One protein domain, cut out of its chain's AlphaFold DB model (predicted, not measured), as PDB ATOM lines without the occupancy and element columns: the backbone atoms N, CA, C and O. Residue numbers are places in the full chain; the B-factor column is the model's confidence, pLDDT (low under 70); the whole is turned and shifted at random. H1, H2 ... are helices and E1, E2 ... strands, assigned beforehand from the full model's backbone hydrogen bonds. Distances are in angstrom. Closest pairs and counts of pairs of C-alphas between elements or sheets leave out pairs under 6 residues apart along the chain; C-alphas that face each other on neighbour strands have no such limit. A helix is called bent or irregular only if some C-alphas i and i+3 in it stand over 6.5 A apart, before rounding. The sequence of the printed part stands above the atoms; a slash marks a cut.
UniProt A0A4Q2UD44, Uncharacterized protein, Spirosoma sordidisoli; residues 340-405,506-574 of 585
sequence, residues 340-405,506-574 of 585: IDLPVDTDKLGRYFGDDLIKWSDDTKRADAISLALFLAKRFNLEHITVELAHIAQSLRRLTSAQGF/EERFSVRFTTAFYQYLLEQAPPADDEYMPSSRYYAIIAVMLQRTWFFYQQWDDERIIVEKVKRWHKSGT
ATOM      1  N   ILE A 340     190.863 190.394 168.330       82.88
ATOM      2  CA  ILE A 340     192.091 191.206 168.311       82.88
ATOM      3  C   ILE A 340     193.006 190.667 167.226       82.88
ATOM      4  O   ILE A 340     193.184 189.454 167.122       82.88
ATOM      5  N   ASP A 341     193.656 191.554 166.484       88.62
ATOM      6  CA  ASP A 341     194.774 191.177 165.628       88.62
ATOM      7  C   ASP A 341     195.983 190.787 166.485       88.62
ATOM      8  O   ASP A 341     196.663 191.627 167.076       88.62
ATOM      9  N   LEU A 342     196.222 189.480 166.580       88.00
ATOM     10  CA  LEU A 342     197.361 188.876 167.265       88.00
ATOM     11  C   LEU A 342     198.110 188.007 166.246       88.00
ATOM     12  O   LEU A 342     197.815 186.806 166.137       88.00
ATOM     13  N   PRO A 343     199.031 188.602 165.465       89.94
ATOM     14  CA  PRO A 343     199.800 187.861 164.478       89.94
ATOM     15  C   PRO A 343     200.666 186.814 165.171       89.94
ATOM     16  O   PRO A 343     201.254 187.079 166.221       89.94
ATOM     17  N   VAL A 344     200.723 185.615 164.596       91.06
ATOM     18  CA  VAL A 344     201.503 184.498 165.142       91.06
ATOM     19  C   VAL A 344     202.620 184.113 164.182       91.06
ATOM     20  O   VAL A 344     202.461 184.196 162.967       91.06
ATOM     21  N   ASP A 345     203.734 183.634 164.725       89.75
ATOM     22  CA  ASP A 345     204.771 182.979 163.933       89.75
ATOM     23  C   ASP A 345     204.286 181.577 163.515       89.75
ATOM     24  O   ASP A 345     204.402 180.591 164.253       89.75
ATOM     25  N   THR A 346     203.659 181.502 162.340       85.69
ATOM     26  CA  THR A 346     203.142 180.250 161.776       85.69
ATOM     27  C   THR A 346     204.260 179.291 161.381       85.69
ATOM     28  O   THR A 346     204.054 178.083 161.472       85.69
ATOM     29  N   ASP A 347     205.452 179.787 161.033       88.19
ATOM     30  CA  ASP A 347     206.616 178.955 160.716       88.19
ATOM     31  C   ASP A 347     207.121 178.227 161.966       88.19
ATOM     32  O   ASP A 347     207.440 177.036 161.919       88.19
ATOM     33  N   LYS A 348     207.150 178.915 163.114       90.00
ATOM     34  CA  LYS A 348     207.466 178.309 164.414       90.00
ATOM     35  C   LYS A 348     206.481 177.196 164.762       90.00
ATOM     36  O   LYS A 348     206.913 176.117 165.167       90.00
ATOM     37  N   LEU A 349     205.178 177.432 164.597       91.50
ATOM     38  CA  LEU A 349     204.150 176.422 164.874       91.50
ATOM     39  C   LEU A 349     204.170 175.264 163.866       91.50
ATOM     40  O   LEU A 349     204.017 174.110 164.269       91.50
ATOM     41  N   GLY A 350     204.431 175.547 162.589       88.56
ATOM     42  CA  GLY A 350     204.487 174.563 161.504       88.56
ATOM     43  C   GLY A 350     205.595 173.516 161.650       88.56
ATOM     44  O   GLY A 350     205.511 172.441 161.062       88.56
ATOM     45  N   ARG A 351     206.616 173.771 162.484       91.44
ATOM     46  CA  ARG A 351     207.641 172.764 162.837       91.44
ATOM     47  C   ARG A 351     207.088 171.593 163.647       91.44
ATOM     48  O   ARG A 351     207.693 170.525 163.648       91.44
ATOM     49  N   TYR A 352     205.973 171.802 164.343       91.81
ATOM     50  CA  TYR A 352     205.376 170.829 165.257       91.81
ATOM     51  C   TYR A 352     204.018 170.362 164.763       91.81
ATOM     52  O   TYR A 352     203.716 169.170 164.740       91.81
ATOM     53  N   PHE A 353     203.183 171.321 164.388       89.31
ATOM     54  CA  PHE A 353     201.815 171.090 163.976       89.31
ATOM     55  C   PHE A 353     201.744 171.043 162.453       89.31
ATOM     56  O   PHE A 353     202.364 171.851 161.771       89.31
ATOM     57  N   GLY A 354     200.956 170.112 161.917       79.00
ATOM     58  CA  GLY A 354     200.705 170.071 160.480       79.00
ATOM     59  C   GLY A 354     199.956 171.314 159.992       79.00
ATOM     60  O   GLY A 354     199.173 171.918 160.735       79.00
ATOM     61  N   ASP A 355     200.144 171.636 158.713       75.12
ATOM     62  CA  ASP A 355     199.412 172.689 157.997       75.12
ATOM     63  C   ASP A 355     197.891 172.575 158.171       75.12
ATOM     64  O   ASP A 355     197.205 173.590 158.297       75.12
ATOM     65  N   ASP A 356     197.394 171.337 158.266       71.94
ATOM     66  CA  ASP A 356     195.989 170.986 158.490       71.94
ATOM     67  C   ASP A 356     195.404 171.532 159.803       71.94
ATOM     68  O   ASP A 356     194.192 171.471 159.982       71.94
ATOM     69  N   LEU A 357     196.227 172.041 160.730       83.00
ATOM     70  CA  LEU A 357     195.779 172.698 161.961       83.00
ATOM     71  C   LEU A 357     196.076 174.200 161.944       83.00
ATOM     72  O   LEU A 357     195.180 175.007 162.176       83.00
ATOM     73  N   ILE A 358     197.322 174.599 161.683       86.06
ATOM     74  CA  ILE A 358     197.752 175.999 161.847       86.06
ATOM     75  C   ILE A 358     197.034 176.927 160.856       86.06
ATOM     76  O   ILE A 358     196.630 178.025 161.218       86.06
ATOM     77  N   LYS A 359     196.727 176.462 159.641       82.75
ATOM     78  CA  LYS A 359     196.062 177.292 158.620       82.75
ATOM     79  C   LYS A 359     194.574 177.562 158.878       82.75
ATOM     80  O   LYS A 359     193.967 178.337 158.144       82.75
ATOM     81  N   TRP A 360     193.972 176.961 159.907       81.62
ATOM     82  CA  TRP A 360     192.566 177.208 160.250       81.62
ATOM     83  C   TRP A 360     192.317 178.556 160.915       81.62
ATOM     84  O   TRP A 360     191.170 179.002 160.981       81.62
ATOM     85  N   SER A 361     193.357 179.204 161.427       85.50
ATOM     86  CA  SER A 361     193.251 180.473 162.132       85.50
ATOM     87  C   SER A 361     194.044 181.553 161.403       85.50
ATOM     88  O   SER A 361     195.157 181.333 160.940       85.50
ATOM     89  N   ASP A 362     193.435 182.723 161.290       84.62
ATOM     90  CA  ASP A 362     193.998 183.963 160.771       84.62
ATOM     91  C   ASP A 362     194.633 184.783 161.901       84.62
ATOM     92  O   ASP A 362     194.550 184.404 163.072       84.62
ATOM     93  N   ASP A 363     195.276 185.908 161.582       87.56
ATOM     94  CA  ASP A 363     195.895 186.796 162.578       87.56
ATOM     95  C   ASP A 363     194.876 187.392 163.553       87.56
ATOM     96  O   ASP A 363     195.178 187.559 164.736       87.56
ATOM     97  N   THR A 364     193.637 187.576 163.110       88.19
ATOM     98  CA  THR A 364     192.527 188.036 163.936       88.19
ATOM     99  C   THR A 364     192.011 186.914 164.845       88.19
ATOM    100  O   THR A 364     191.360 185.952 164.425       88.19
ATOM    101  N   LYS A 365     192.296 187.034 166.143       88.12
ATOM    102  CA  LYS A 365     191.927 186.049 167.163       88.12
ATOM    103  C   LYS A 365     190.645 186.422 167.879       88.12
ATOM    104  O   LYS A 365     190.493 187.549 168.334       88.12
ATOM    105  N   ARG A 366     189.750 185.452 168.039       83.44
ATOM    106  CA  ARG A 366     188.516 185.564 168.811       83.44
ATOM    107  C   ARG A 366     188.801 185.612 170.311       83.44
ATOM    108  O   ARG A 366     189.701 184.942 170.817       83.44
ATOM    109  N   ALA A 367     187.984 186.370 171.029       82.06
ATOM    110  CA  ALA A 367     188.121 186.586 172.467       82.06
ATOM    111  C   ALA A 367     188.039 185.305 173.311       82.06
ATOM    112  O   ALA A 367     188.708 185.192 174.336       82.06
ATOM    113  N   ASP A 368     187.287 184.311 172.854       81.38
ATOM    114  CA  ASP A 368     187.157 183.007 173.496       81.38
ATOM    115  C   ASP A 368     188.472 182.197 173.459       81.38
ATOM    116  O   ASP A 368     188.891 181.623 174.470       81.38
ATOM    117  N   ALA A 369     189.171 182.213 172.324       88.81
ATOM    118  CA  ALA A 369     190.495 181.626 172.156       88.81
ATOM    119  C   ALA A 369     191.558 182.393 172.958       88.81
ATOM    120  O   ALA A 369     192.384 181.776 173.634       88.81
ATOM    121  N   ILE A 370     191.491 183.729 172.957       88.50
ATOM    122  CA  ILE A 370     192.368 184.591 173.767       88.50
ATOM    123  C   ILE A 370     192.167 184.310 175.261       88.50
ATOM    124  O   ILE A 370     193.136 184.151 176.001       88.50
ATOM    125  N   SER A 371     190.919 184.198 175.719       85.38
ATOM    126  CA  SER A 371     190.607 183.914 177.119       85.38
ATOM    127  C   SER A 371     191.139 182.551 177.553       85.38
ATOM    128  O   SER A 371     191.640 182.428 178.672       85.38
ATOM    129  N   LEU A 372     191.040 181.527 176.698       87.88
ATOM    130  CA  LEU A 372     191.623 180.217 176.982       87.88
ATOM    131  C   LEU A 372     193.151 180.296 177.068       87.88
ATOM    132  O   LEU A 372     193.741 179.755 178.003       87.88
ATOM    133  N   ALA A 373     193.785 181.005 176.136       92.12
ATOM    134  CA  ALA A 373     195.226 181.196 176.136       92.12
ATOM    135  C   ALA A 373     195.714 181.913 177.396       92.12
ATOM    136  O   ALA A 373     196.624 181.423 178.054       92.12
ATOM    137  N   LEU A 374     195.061 183.010 177.793       88.00
ATOM    138  CA  LEU A 374     195.370 183.735 179.027       88.00
ATOM    139  C   LEU A 374     195.150 182.872 180.273       88.00
ATOM    140  O   LEU A 374     195.935 182.944 181.217       88.00
ATOM    141  N   PHE A 375     194.098 182.048 180.285       85.69
ATOM    142  CA  PHE A 375     193.852 181.106 181.373       85.69
ATOM    143  C   PHE A 375     194.983 180.082 181.495       85.69
ATOM    144  O   PHE A 375     195.501 179.881 182.593       85.69
ATOM    145  N   LEU A 376     195.393 179.462 180.384       89.00
ATOM    146  CA  LEU A 376     196.505 178.510 180.350       89.00
ATOM    147  C   LEU A 376     197.832 179.179 180.720       89.00
ATOM    148  O   LEU A 376     198.545 178.656 181.573       89.00
ATOM    149  N   ALA A 377     198.112 180.347 180.143       90.56
ATOM    150  CA  ALA A 377     199.297 181.148 180.415       90.56
ATOM    151  C   ALA A 377     199.438 181.436 181.904       90.56
ATOM    152  O   ALA A 377     200.405 181.003 182.519       90.56
ATOM    153  N   LYS A 378     198.410 182.030 182.517       84.06
ATOM    154  CA  LYS A 378     198.413 182.311 183.954       84.06
ATOM    155  C   LYS A 378     198.462 181.044 184.803       84.06
ATOM    156  O   LYS A 378     199.030 181.046 185.891       84.06
ATOM    157  N   ARG A 379     197.769 179.971 184.407       83.44
ATOM    158  CA  ARG A 379     197.693 178.737 185.209       83.44
ATOM    159  C   ARG A 379     199.024 177.987 185.233       83.44
ATOM    160  O   ARG A 379     199.354 177.420 186.268       83.44
ATOM    161  N   PHE A 380     199.750 177.980 184.120       85.81
ATOM    162  CA  PHE A 380     200.944 177.160 183.930       85.81
ATOM    163  C   PHE A 380     202.229 177.973 183.722       85.81
ATOM    164  O   PHE A 380     203.254 177.381 183.402       85.81
ATOM    165  N   ASN A 381     202.182 179.294 183.935       85.81
ATOM    166  CA  ASN A 381     203.304 180.219 183.758       85.81
ATOM    167  C   ASN A 381     203.873 180.174 182.321       85.81
ATOM    168  O   ASN A 381     205.055 179.909 182.105       85.81
ATOM    169  N   LEU A 382     202.978 180.336 181.338       91.25
ATOM    170  CA  LEU A 382     203.253 180.281 179.892       91.25
ATOM    171  C   LEU A 382     202.977 181.624 179.195       91.25
ATOM    172  O   LEU A 382     202.588 181.658 178.026       91.25
ATOM    173  N   GLU A 383     203.122 182.742 179.907       91.50
ATOM    174  CA  GLU A 383     202.822 184.087 179.408       91.50
ATOM    175  C   GLU A 383     203.574 184.416 178.110       91.50
ATOM    176  O   GLU A 383     203.021 185.074 177.226       91.50
ATOM    177  N   HIS A 384     204.793 183.899 177.953       93.75
ATOM    178  CA  HIS A 384     205.657 184.116 176.791       93.75
ATOM    179  C   HIS A 384     205.187 183.433 175.498       93.75
ATOM    180  O   HIS A 384     205.668 183.813 174.438       93.75
ATOM    181  N   ILE A 385     204.259 182.469 175.566       94.56
ATOM    182  CA  ILE A 385     203.680 181.780 174.391       94.56
ATOM    183  C   ILE A 385     202.162 181.975 174.268       94.56
ATOM    184  O   ILE A 385     201.455 181.174 173.653       94.56
ATOM    185  N   THR A 386     201.619 183.024 174.891       94.25
ATOM    186  CA  THR A 386     200.167 183.267 174.934       94.25
ATOM    187  C   THR A 386     199.555 183.410 173.535       94.25
ATOM    188  O   THR A 386     198.444 182.933 173.296       94.25
ATOM    189  N   VAL A 387     200.263 184.041 172.594       94.50
ATOM    190  CA  VAL A 387     199.759 184.267 171.229       94.50
ATOM    191  C   VAL A 387     199.635 182.946 170.470       94.50
ATOM    192  O   VAL A 387     198.605 182.679 169.846       94.50
ATOM    193  N   GLU A 388     200.637 182.077 170.585       95.38
ATOM    194  CA  GLU A 388     200.626 180.733 170.018       95.38
ATOM    195  C   GLU A 388     199.505 179.878 170.615       95.38
ATOM    196  O   GLU A 388     198.776 179.218 169.874       95.38
ATOM    197  N   LEU A 389     199.302 179.939 171.936       95.81
ATOM    198  CA  LEU A 389     198.196 179.243 172.600       95.81
ATOM    199  C   LEU A 389     196.828 179.720 172.086       95.81
ATOM    200  O   LEU A 389     195.943 178.892 171.870       95.81
ATOM    201  N   ALA A 390     196.654 181.025 171.852       94.69
ATOM    202  CA  ALA A 390     195.415 181.578 171.302       94.69
ATOM    203  C   ALA A 390     195.184 181.108 169.862       94.69
ATOM    204  O   ALA A 390     194.064 180.752 169.490       94.69
ATOM    205  N   HIS A 391     196.246 181.054 169.057       95.19
ATOM    206  CA  HIS A 391     196.166 180.548 167.695       95.19
ATOM    207  C   HIS A 391     195.793 179.057 167.663       95.19
ATOM    208  O   HIS A 391     194.833 178.697 166.986       95.19
ATOM    209  N   ILE A 392     196.463 178.212 168.460       95.25
ATOM    210  CA  ILE A 392     196.151 176.776 168.584       95.25
ATOM    211  C   ILE A 392     194.700 176.572 169.039       95.25
ATOM    212  O   ILE A 392     193.979 175.766 168.450       95.25
ATOM    213  N   ALA A 393     194.241 177.324 170.046       93.88
ATOM    214  CA  ALA A 393     192.871 177.244 170.548       93.88
ATOM    215  C   ALA A 393     191.826 177.567 169.467       93.88
ATOM    216  O   ALA A 393     190.834 176.846 169.321       93.88
ATOM    217  N   GLN A 394     192.044 178.637 168.699       91.88
ATOM    218  CA  GLN A 394     191.147 179.034 167.614       91.88
ATOM    219  C   GLN A 394     191.146 178.017 166.471       91.88
ATOM    220  O   GLN A 394     190.071 177.647 165.995       91.88
ATOM    221  N   SER A 395     192.325 177.539 166.066       90.19
ATOM    222  CA  SER A 395     192.470 176.508 165.039       90.19
ATOM    223  C   SER A 395     191.752 175.221 165.423       90.19
ATOM    224  O   SER A 395     190.986 174.694 164.623       90.19
ATOM    225  N   LEU A 396     191.913 174.759 166.669       90.00
ATOM    226  CA  LEU A 396     191.209 173.585 167.184       90.00
ATOM    227  C   LEU A 396     189.693 173.746 167.114       90.00
ATOM    228  O   LEU A 396     189.021 172.854 166.613       90.00
ATOM    229  N   ARG A 397     189.149 174.877 167.583       87.06
ATOM    230  CA  ARG A 397     187.697 175.131 167.559       87.06
ATOM    231  C   ARG A 397     187.134 175.154 166.141       87.06
ATOM    232  O   ARG A 397     186.047 174.633 165.900       87.06
ATOM    233  N   ARG A 398     187.849 175.786 165.208       83.25
ATOM    234  CA  ARG A 398     187.431 175.842 163.802       83.25
ATOM    235  C   ARG A 398     187.512 174.461 163.155       83.25
ATOM    236  O   ARG A 398     186.547 174.059 162.514       83.25
ATOM    237  N   LEU A 399     188.597 173.721 163.389       81.19
ATOM    238  CA  LEU A 399     188.779 172.368 162.868       81.19
ATOM    239  C   LEU A 399     187.703 171.407 163.389       81.19
ATOM    240  O   LEU A 399     187.078 170.733 162.578       81.19
ATOM    241  N   THR A 400     187.437 171.370 164.699       77.19
ATOM    242  CA  THR A 400     186.407 170.486 165.278       77.19
ATOM    243  C   THR A 400     185.011 170.843 164.777       77.19
ATOM    244  O   THR A 400     184.232 169.965 164.414       77.19
ATOM    245  N   SER A 401     184.698 172.140 164.677       74.94
ATOM    246  CA  SER A 401     183.428 172.589 164.105       74.94
ATOM    247  C   SER A 401     183.294 172.238 162.622       74.94
ATOM    248  O   SER A 401     182.178 171.989 162.167       74.94
ATOM    249  N   ALA A 402     184.390 172.269 161.860       72.81
ATOM    250  CA  ALA A 402     184.384 171.970 160.435       72.81
ATOM    251  C   ALA A 402     184.302 170.464 160.174       72.81
ATOM    252  O   ALA A 402     183.472 170.047 159.371       72.81
ATOM    253  N   GLN A 403     185.107 169.662 160.881       70.94
ATOM    254  CA  GLN A 403     185.084 168.194 160.854       70.94
ATOM    255  C   GLN A 403     183.664 167.647 160.958       70.94
ATOM    256  O   GLN A 403     183.318 166.702 160.246       70.94
ATOM    257  N   GLY A 404     182.844 168.292 161.791       64.94
ATOM    258  CA  GLY A 404     181.486 167.860 162.039       64.94
ATOM    259  C   GLY A 404     181.468 166.477 162.679       64.94
ATOM    260  O   GLY A 404     182.473 165.968 163.160       64.94
ATOM    261  N   PHE A 405     180.292 165.876 162.693       73.94
ATOM    262  CA  PHE A 405     180.084 164.555 163.263       73.94
ATOM    263  C   PHE A 405     180.203 163.503 162.161       73.94
ATOM    264  O   PHE A 405     179.332 163.422 161.286       73.94
ATOM    265  N   GLU A 506     197.788 155.616 165.353       82.38
ATOM    266  CA  GLU A 506     198.870 156.604 165.359       82.38
ATOM    267  C   GLU A 506     198.642 157.789 164.407       82.38
ATOM    268  O   GLU A 506     199.192 158.872 164.613       82.38
ATOM    269  N   GLU A 507     197.806 157.614 163.383       83.25
ATOM    270  CA  GLU A 507     197.442 158.673 162.436       83.25
ATOM    271  C   GLU A 507     196.322 159.575 162.957       83.25
ATOM    272  O   GLU A 507     196.110 160.665 162.412       83.25
ATOM    273  N   ARG A 508     195.625 159.127 164.006       84.44
ATOM    274  CA  ARG A 508     194.548 159.865 164.663       84.44
ATOM    275  C   ARG A 508     195.013 161.261 165.055       84.44
ATOM    276  O   ARG A 508     196.085 161.448 165.641       84.44
ATOM    277  N   PHE A 509     194.185 162.249 164.749       86.31
ATOM    278  CA  PHE A 509     194.351 163.632 165.155       86.31
ATOM    279  C   PHE A 509     194.655 163.752 166.650       86.31
ATOM    280  O   PHE A 509     195.597 164.455 167.002       86.31
ATOM    281  N   SER A 510     193.925 163.052 167.526       88.06
ATOM    282  CA  SER A 510     194.143 163.132 168.980       88.06
ATOM    283  C   SER A 510     195.569 162.740 169.384       88.06
ATOM    284  O   SER A 510     196.192 163.415 170.210       88.06
ATOM    285  N   VAL A 511     196.121 161.704 168.749       89.69
ATOM    286  CA  VAL A 511     197.489 161.215 168.958       89.69
ATOM    287  C   VAL A 511     198.507 162.188 168.377       89.69
ATOM    288  O   VAL A 511     199.382 162.663 169.104       89.69
ATOM    289  N   ARG A 512     198.367 162.559 167.099       89.31
ATOM    290  CA  ARG A 512     199.289 163.483 166.418       89.31
ATOM    291  C   ARG A 512     199.334 164.852 167.091       89.31
ATOM    292  O   ARG A 512     200.419 165.372 167.337       89.31
ATOM    293  N   PHE A 513     198.172 165.413 167.421       91.75
ATOM    294  CA  PHE A 513     198.050 166.695 168.110       91.75
ATOM    295  C   PHE A 513     198.702 166.648 169.490       91.75
ATOM    296  O   PHE A 513     199.486 167.532 169.826       91.75
ATOM    297  N   THR A 514     198.413 165.607 170.278       93.81
ATOM    298  CA  THR A 514     198.982 165.462 171.621       93.81
ATOM    299  C   THR A 514     200.504 165.372 171.565       93.81
ATOM    300  O   THR A 514     201.181 166.065 172.322       93.81
ATOM    301  N   THR A 515     201.054 164.567 170.654       93.75
ATOM    302  CA  THR A 515     202.505 164.421 170.491       93.75
ATOM    303  C   THR A 515     203.158 165.726 170.036       93.75
ATOM    304  O   THR A 515     204.131 166.162 170.650       93.75
ATOM    305  N   ALA A 516     202.593 166.396 169.027       93.88
ATOM    306  CA  ALA A 516     203.089 167.683 168.541       93.88
ATOM    307  C   ALA A 516     203.064 168.760 169.636       93.88
ATOM    308  O   ALA A 516     204.054 169.456 169.857       93.88
ATOM    309  N   PHE A 517     201.950 168.872 170.369       96.25
ATOM    310  CA  PHE A 517     201.815 169.887 171.406       96.25
ATOM    311  C   PHE A 517     202.716 169.594 172.610       96.25
ATOM    312  O   PHE A 517     203.309 170.515 173.166       96.25
ATOM    313  N   TYR A 518     202.891 168.322 172.978       95.88
ATOM    314  CA  TYR A 518     203.839 167.927 174.019       95.88
ATOM    315  C   TYR A 518     205.271 168.335 173.651       95.88
ATOM    316  O   TYR A 518     205.964 168.932 174.473       95.88
ATOM    317  N   GLN A 519     205.706 168.067 172.415       94.75
ATOM    318  CA  GLN A 519     207.034 168.458 171.927       94.75
ATOM    319  C   GLN A 519     207.213 169.980 171.898       94.75
ATOM    320  O   GLN A 519     208.227 170.484 172.374       94.75
ATOM    321  N   TYR A 520     206.205 170.710 171.415       95.56
ATOM    322  CA  TYR A 520     206.208 172.171 171.421       95.56
ATOM    323  C   TYR A 520     206.358 172.736 172.840       95.56
ATOM    324  O   TYR A 520     207.195 173.605 173.081       95.56
ATOM    325  N   LEU A 521     205.579 172.224 173.799       94.56
ATOM    326  CA  LEU A 521     205.655 172.657 175.195       94.56
ATOM    327  C   LEU A 521     207.004 172.311 175.827       94.56
ATOM    328  O   LEU A 521     207.529 173.119 176.584       94.56
ATOM    329  N   LEU A 522     207.576 171.152 175.500       93.25
ATOM    330  CA  LEU A 522     208.882 170.742 176.006       93.25
ATOM    331  C   LEU A 522     210.002 171.693 175.557       93.25
ATOM    332  O   LEU A 522     210.887 171.988 176.356       93.25
ATOM    333  N   GLU A 523     209.965 172.177 174.311       93.19
ATOM    334  CA  GLU A 523     210.963 173.131 173.810       93.19
ATOM    335  C   GLU A 523     210.709 174.555 174.315       93.19
ATOM    336  O   GLU A 523     211.635 175.245 174.735       93.19
ATOM    337  N   GLN A 524     209.456 175.015 174.274       92.25
ATOM    338  CA  GLN A 524     209.132 176.415 174.556       92.25
ATOM    339  C   GLN A 524     208.969 176.714 176.044       92.25
ATOM    340  O   GLN A 524     209.115 177.859 176.462       92.25
ATOM    341  N   ALA A 525     208.652 175.710 176.850       88.94
ATOM    342  CA  ALA A 525     208.510 175.824 178.291       88.94
ATOM    343  C   ALA A 525     209.209 174.630 178.952       88.94
ATOM    344  O   ALA A 525     208.528 173.760 179.495       88.94
ATOM    345  N   PRO A 526     210.554 174.565 178.895       87.62
ATOM    346  CA  PRO A 526     211.306 173.444 179.440       87.62
ATOM    347  C   PRO A 526     211.031 173.255 180.941       87.62
ATOM    348  O   PRO A 526     210.591 174.184 181.631       87.62
ATOM    349  N   PRO A 527     211.235 172.036 181.463       83.62
ATOM    350  CA  PRO A 527     211.069 171.779 182.885       83.62
ATOM    351  C   PRO A 527     212.107 172.557 183.695       83.62
ATOM    352  O   PRO A 527     213.238 172.736 183.242       83.62
ATOM    353  N   ALA A 528     211.729 173.006 184.890       76.19
ATOM    354  CA  ALA A 528     212.708 173.547 185.830       76.19
ATOM    355  C   ALA A 528     213.583 172.415 186.393       76.19
ATOM    356  O   ALA A 528     213.132 171.271 186.490       76.19
ATOM    357  N   ASP A 529     214.816 172.731 186.797       70.25
ATOM    358  CA  ASP A 529     215.771 171.739 187.316       70.25
ATOM    359  C   ASP A 529     215.248 170.992 188.562       70.25
ATOM    360  O   ASP A 529     215.656 169.862 188.833       70.25
ATOM    361  N   ASP A 530     214.336 171.606 189.319       66.50
ATOM    362  CA  ASP A 530     213.709 171.062 190.525       66.50
ATOM    363  C   ASP A 530     212.311 170.450 190.288       66.50
ATOM    364  O   ASP A 530     211.658 169.998 191.235       66.50
ATOM    365  N   GLU A 531     211.837 170.384 189.040       68.81
ATOM    366  CA  GLU A 531     210.508 169.868 188.707       68.81
ATOM    367  C   GLU A 531     210.476 168.327 188.651       68.81
ATOM    368  O   GLU A 531     211.041 167.692 187.764       68.81
ATOM    369  N   TYR A 532     209.749 167.698 189.583       54.75
ATOM    370  CA  TYR A 532     209.736 166.234 189.742       54.75
ATOM    371  C   TYR A 532     208.919 165.470 188.676       54.75
ATOM    372  O   TYR A 532     209.260 164.342 188.322       54.75
ATOM    373  N   MET A 533     207.827 166.048 188.155       72.38
ATOM    374  CA  MET A 533     206.949 165.405 187.155       72.38
ATOM    375  C   MET A 533     206.516 166.381 186.049       72.38
ATOM    376  O   MET A 533     205.333 166.718 185.943       72.38
ATOM    377  N   PRO A 534     207.439 166.812 185.178       77.12
ATOM    378  CA  PRO A 534     207.121 167.787 184.137       77.12
ATOM    379  C   PRO A 534     206.164 167.250 183.065       77.12
ATOM    380  O   PRO A 534     205.354 167.990 182.514       77.12
ATOM    381  N   SER A 535     206.177 165.940 182.805       81.56
ATOM    382  CA  SER A 535     205.262 165.312 181.840       81.56
ATOM    383  C   SER A 535     203.791 165.485 182.222       81.56
ATOM    384  O   SER A 535     202.957 165.786 181.371       81.56
ATOM    385  N   SER A 536     203.475 165.367 183.511       79.31
ATOM    386  CA  SER A 536     202.124 165.559 184.037       79.31
ATOM    387  C   SER A 536     201.639 167.012 183.879       79.31
ATOM    388  O   SER A 536     200.457 167.217 183.602       79.31
ATOM    389  N   ARG A 537     202.540 168.010 183.934       84.31
ATOM    390  CA  ARG A 537     202.230 169.418 183.617       84.31
ATOM    391  C   ARG A 537     201.811 169.562 182.156       84.31
ATOM    392  O   ARG A 537     200.767 170.144 181.871       84.31
ATOM    393  N   TYR A 538     202.590 168.996 181.234       91.00
ATOM    394  CA  TYR A 538     202.286 169.061 179.801       91.00
ATOM    395  C   TYR A 538     200.975 168.354 179.455       91.00
ATOM    396  O   TYR A 538     200.155 168.915 178.731       91.00
ATOM    397  N   TYR A 539     200.714 167.177 180.032       92.50
ATOM    398  CA  TYR A 539     199.433 166.493 179.832       92.50
ATOM    399  C   TYR A 539     198.249 167.314 180.349       92.50
ATOM    400  O   TYR A 539     197.215 167.352 179.687       92.50
ATOM    401  N   ALA A 540     198.398 168.015 181.478       88.62
ATOM    402  CA  ALA A 540     197.366 168.910 181.994       88.62
ATOM    403  C   ALA A 540     197.104 170.103 181.058       88.62
ATOM    404  O   ALA A 540     195.946 170.411 180.782       88.62
ATOM    405  N   ILE A 541     198.150 170.738 180.518       93.25
ATOM    406  CA  ILE A 541     198.007 171.842 179.552       93.25
ATOM    407  C   ILE A 541     197.220 171.380 178.315       93.25
ATOM    408  O   ILE A 541     196.246 172.026 177.923       93.25
ATOM    409  N   ILE A 542     197.603 170.238 177.735       96.31
ATOM    410  CA  ILE A 542     196.960 169.672 176.538       96.31
ATOM    411  C   ILE A 542     195.509 169.262 176.837       96.31
ATOM    412  O   ILE A 542     194.609 169.581 176.061       96.31
ATOM    413  N   ALA A 543     195.260 168.608 177.976       91.94
ATOM    414  CA  ALA A 543     193.923 168.192 178.399       91.94
ATOM    415  C   ALA A 543     192.972 169.386 178.539       91.94
ATOM    416  O   ALA A 543     191.864 169.370 178.001       91.94
ATOM    417  N   VAL A 544     193.424 170.449 179.209       90.88
ATOM    418  CA  VAL A 544     192.643 171.677 179.386       90.88
ATOM    419  C   VAL A 544     192.383 172.359 178.045       90.88
ATOM    420  O   VAL A 544     191.265 172.826 177.825       90.88
ATOM    421  N   MET A 545     193.374 172.397 177.144       94.50
ATOM    422  CA  MET A 545     193.199 172.933 175.791       94.50
ATOM    423  C   MET A 545     192.064 172.198 175.066       94.50
ATOM    424  O   MET A 545     191.075 172.824 174.701       94.50
ATOM    425  N   LEU A 546     192.152 170.869 174.949       91.50
ATOM    426  CA  LEU A 546     191.161 170.049 174.242       91.50
ATOM    427  C   LEU A 546     189.759 170.142 174.865       91.50
ATOM    428  O   LEU A 546     188.760 170.268 174.149       91.50
ATOM    429  N   GLN A 547     189.665 170.134 176.199       87.69
ATOM    430  CA  GLN A 547     188.392 170.281 176.909       87.69
ATOM    431  C   GLN A 547     187.730 171.631 176.618       87.69
ATOM    432  O   GLN A 547     186.531 171.701 176.340       87.69
ATOM    433  N   ARG A 548     188.509 172.715 176.640       86.38
ATOM    434  CA  ARG A 548     188.004 174.082 176.463       86.38
ATOM    435  C   ARG A 548     187.825 174.489 174.999       86.38
ATOM    436  O   ARG A 548     187.235 175.540 174.750       86.38
ATOM    437  N   THR A 549     188.276 173.684 174.039       86.50
ATOM    438  CA  THR A 549     188.010 173.855 172.597       86.50
ATOM    439  C   THR A 549     186.915 172.918 172.075       86.50
ATOM    440  O   THR A 549     186.791 172.739 170.867       86.50
ATOM    441  N   TRP A 550     186.124 172.324 172.978       81.12
ATOM    442  CA  TRP A 550     184.995 171.434 172.673       81.12
ATOM    443  C   TRP A 550     185.356 170.171 171.884       81.12
ATOM    444  O   TRP A 550     184.477 169.556 171.285       81.12
ATOM    445  N   PHE A 551     186.616 169.729 171.945       85.75
ATOM    446  CA  PHE A 551     187.029 168.467 171.325       85.75
ATOM    447  C   PHE A 551     186.218 167.274 171.864       85.75
ATOM    448  O   PHE A 551     185.864 166.370 171.116       85.75
ATOM    449  N   PHE A 552     185.840 167.332 173.146       82.25
ATOM    450  CA  PHE A 552     185.010 166.338 173.837       82.25
ATOM    451  C   PHE A 552     183.507 166.682 173.862       82.25
ATOM    452  O   PHE A 552     182.802 166.304 174.792       82.25
ATOM    453  N   TYR A 553     182.977 167.443 172.895       73.31
ATOM    454  CA  TYR A 553     181.523 167.647 172.745       73.31
ATOM    455  C   TYR A 553     180.783 168.177 173.988       73.31
ATOM    456  O   TYR A 553     179.674 167.743 174.294       73.31
ATOM    457  N   GLN A 554     181.391 169.126 174.708       64.62
ATOM    458  CA  GLN A 554     180.854 169.704 175.952       64.62
ATOM    459  C   GLN A 554     180.672 168.697 177.106       64.62
ATOM    460  O   GLN A 554     180.006 169.011 178.094       64.62
ATOM    461  N   GLN A 555     181.290 167.514 177.032       65.44
ATOM    462  CA  GLN A 555     181.430 166.640 178.194       65.44
ATOM    463  C   GLN A 555     182.423 167.282 179.173       65.44
ATOM    464  O   GLN A 555     183.622 167.407 178.912       65.44
ATOM    465  N   TRP A 556     181.900 167.750 180.306       66.12
ATOM    466  CA  TRP A 556     182.694 168.315 181.396       66.12
ATOM    467  C   TRP A 556     183.178 167.202 182.322       66.12
ATOM    468  O   TRP A 556     182.805 167.148 183.493       66.12
ATOM    469  N   ASP A 557     183.992 166.303 181.776       73.69
ATOM    470  CA  ASP A 557     184.626 165.258 182.571       73.69
ATOM    471  C   ASP A 557     185.631 165.857 183.563       73.69
ATOM    472  O   ASP A 557     186.198 166.938 183.352       73.69
ATOM    473  N   ASP A 558     185.863 165.128 184.657       76.06
ATOM    474  CA  ASP A 558     186.929 165.442 185.607       76.06
ATOM    475  C   ASP A 558     188.264 165.541 184.853       76.06
ATOM    476  O   ASP A 558     188.634 164.636 184.100       76.06
ATOM    477  N   GLU A 559     189.003 166.633 185.073       79.38
ATOM    478  CA  GLU A 559     190.281 166.909 184.405       79.38
ATOM    479  C   GLU A 559     191.244 165.711 184.490       79.38
ATOM    480  O   GLU A 559     191.960 165.427 183.533       79.38
ATOM    481  N   ARG A 560     191.217 164.940 185.589       79.00
ATOM    482  CA  ARG A 560     192.055 163.741 185.774       79.00
ATOM    483  C   ARG A 560     191.782 162.655 184.736       79.00
ATOM    484  O   ARG A 560     192.715 161.988 184.295       79.00
ATOM    485  N   ILE A 561     190.521 162.477 184.344       82.38
ATOM    486  CA  ILE A 561     190.117 161.489 183.335       82.38
ATOM    487  C   ILE A 561     190.693 161.897 181.979       82.38
ATOM    488  O   ILE A 561     191.296 161.081 181.283       82.38
ATOM    489  N   ILE A 562     190.573 163.181 181.642       86.38
ATOM    490  CA  ILE A 562     191.064 163.731 180.377       86.38
ATOM    491  C   ILE A 562     192.594 163.679 180.320       86.38
ATOM    492  O   ILE A 562     193.159 163.283 179.304       86.38
ATOM    493  N   VAL A 563     193.279 164.004 181.418       86.06
ATOM    494  CA  VAL A 563     194.743 163.891 181.515       86.06
ATOM    495  C   VAL A 563     195.211 162.460 181.254       86.06
ATOM    496  O   VAL A 563     196.174 162.253 180.515       86.06
ATOM    497  N   GLU A 564     194.527 161.453 181.803       86.69
ATOM    498  CA  GLU A 564     194.876 160.056 181.534       86.69
ATOM    499  C   GLU A 564     194.589 159.646 180.079       86.69
ATOM    500  O   GLU A 564     195.382 158.890 179.512       86.69
ATOM    501  N   LYS A 565     193.543 160.183 179.429       89.81
ATOM    502  CA  LYS A 565     193.333 160.007 177.976       89.81
ATOM    503  C   LYS A 565     194.493 160.590 177.164       89.81
ATOM    504  O   LYS A 565     195.104 159.876 176.374       89.81
ATOM    505  N   VAL A 566     194.866 161.843 177.427       92.31
ATOM    506  CA  VAL A 566     195.990 162.527 176.760       92.31
ATOM    507  C   VAL A 566     197.293 161.745 176.932       92.31
ATOM    508  O   VAL A 566     198.030 161.517 175.977       92.31
ATOM    509  N   LYS A 567     197.563 161.252 178.140       91.06
ATOM    510  CA  LYS A 567     198.738 160.424 178.422       91.06
ATOM    511  C   LYS A 567     198.739 159.110 177.637       91.06
ATOM    512  O   LYS A 567     199.809 158.664 177.224       91.06
ATOM    513  N   ARG A 568     197.579 158.475 177.433       89.88
ATOM    514  CA  ARG A 568     197.457 157.281 176.577       89.88
ATOM    515  C   ARG A 568     197.748 157.624 175.120       89.88
ATOM    516  O   ARG A 568     198.583 156.956 174.525       89.88
ATOM    517  N   TRP A 569     197.159 158.695 174.593       91.19
ATOM    518  CA  TRP A 569     197.408 159.138 173.221       91.19
ATOM    519  C   TRP A 569     198.878 159.487 172.973       91.19
ATOM    520  O   TRP A 569     199.452 159.040 171.984       91.19
ATOM    521  N   HIS A 570     199.530 160.189 173.905       91.62
ATOM    522  CA  HIS A 570     200.960 160.479 173.798       91.62
ATOM    523  C   HIS A 570     201.816 159.203 173.763       91.62
ATOM    524  O   HIS A 570     202.758 159.101 172.978       91.62
ATOM    525  N   LYS A 571     201.485 158.200 174.590       88.44
ATOM    526  CA  LYS A 571     202.172 156.899 174.572       88.44
ATOM    527  C   LYS A 571     201.982 156.175 173.240       88.44
ATOM    528  O   LYS A 571     202.951 155.646 172.712       88.44
ATOM    529  N   SER A 572     200.771 156.184 172.687       84.94
ATOM    530  CA  SER A 572     200.490 155.581 171.378       84.94
ATOM    531  C   SER A 572     201.277 156.250 170.248       84.94
ATOM    532  O   SER A 572     201.759 155.558 169.365       84.94
ATOM    533  N   GLY A 573     201.472 157.571 170.302       80.06
ATOM    534  CA  GLY A 573     202.240 158.309 169.293       80.06
ATOM    535  C   GLY A 573     203.764 158.224 169.434       80.06
ATOM    536  O   GLY A 573     204.476 158.713 168.563       80.06
ATOM    537  N   THR A 574     204.276 157.645 170.524       75.50
ATOM    538  CA  THR A 574     205.721 157.535 170.812       75.50
ATOM    539  C   THR A 574     206.242 156.098 170.754       75.50
ATOM    540  O   THR A 574     207.450 155.880 170.854       75.50
TER     541      THR A 574
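Overview. This is residues 340 to 405 and 506 to 574 of the 585 residues of an uncharacterized protein of Spirosoma sordidisoli (UniProt A0A4Q2UD44). Two crossed pairs of helices make a compact body: H4 and H5 run opposite ways in one pair, and H3 and H6 run opposite ways in the pair across them. H7 packs on H5 and H6 at one end, the short H1 and H2 lie over the H4 and H5 pair on the side away from H3 and H6, and the loop residues 528 to 533 stick out. The printed part has 135 residues, with named elements in the order H1, H2, E1, H3, H4, H5, H6, H7; its class is mostly helix. It is compact, with a radius of gyration of the C-alphas of 13.9 A, and rounded, spanning 38 by 34 by 27 A.

Along the chain. H1 is residues 346 to 350, with C-alpha 346 at (203.142, 180.250, 161.776), and H2 is residues 355 to 358. The strand E1, residues 364 to 366, is followed directly by H3, residues 367 to 380, 19.6 A long. H4, residues 383 to 403, is the longest at 30.2 A; it has a kink of 25 degrees near residue 390 and is irregular, C-alphas 384 and 387 being 8.1 A apart. After the cut come H5, residues 509 to 524, 21.7 A, with C-alpha 509 at (194.351, 163.632, 165.155), and H6, residues 534 to 548, 21.5 A. H7, residues 559 to 574, 22.6 A, ends with C-alpha 574 at (205.721, 157.535, 170.812).

Arrangement. H6 is the hub, touching H3, H5 and H7. It touches H3 at a shallow tilt of 20 degrees, opposite ways; the closest C-alphas, of Leu 376 and Ile 541, are 6.9 A apart. H6 touches H5 with residues 538 to 542 alone, at a steep tilt of 52 degrees; the closest C-alphas are those of Tyr 518 and Tyr 538, 6.1 A. H7 is about perpendicular to H5, at 89 degrees, with Val 511 and Trp 569 closest, their C-alphas 4.7 A apart. H6 and H7 touch at 68 degrees, only just a steep tilt, with the C-alphas of Ala 543 and Val 563 closest, 5.4 A. H3 touches H4 at a steep tilt of 48 degrees, opposite ways; the closest C-alphas, of Ala 377 and Glu 383, are 4.7 A apart. H4 and H5 are close but not clearly touching, at a shallow tilt of 9 degrees; the C-alphas of Ile 385 and Gln 524 are closest, 7.7 A. H2 touches H4 through residues 391 to 399 of H4 alone, with the C-alphas of Leu 357 and Ser 395 closest, 5.9 A; H1 and H2 only just touch, with 3 pairs of C-alphas within 8 A, and H1 and H5 are near each other. E1 pairs with no named strand, but its residues 364 to 365 pair antiparallel with residues 340 to 341. Every O i to N i+4 pair is within hydrogen-bond range in H1, H3, H5, H6 and H7, against 15 of 17 in H4; H2 is too short for one.

Size, cuts and confidence. The C-alphas of Phe 405 and Asp 530 are the farthest apart, 43.8 A. Residues 406 to 505 are not printed, and C-alphas 405 and 506 stand 20.5 A apart across this cut. Of the links that are printed whole, none is long. The mean pLDDT of the printed part is 85.7; residues 404, 530 to 532 and 554 to 556 are under 70.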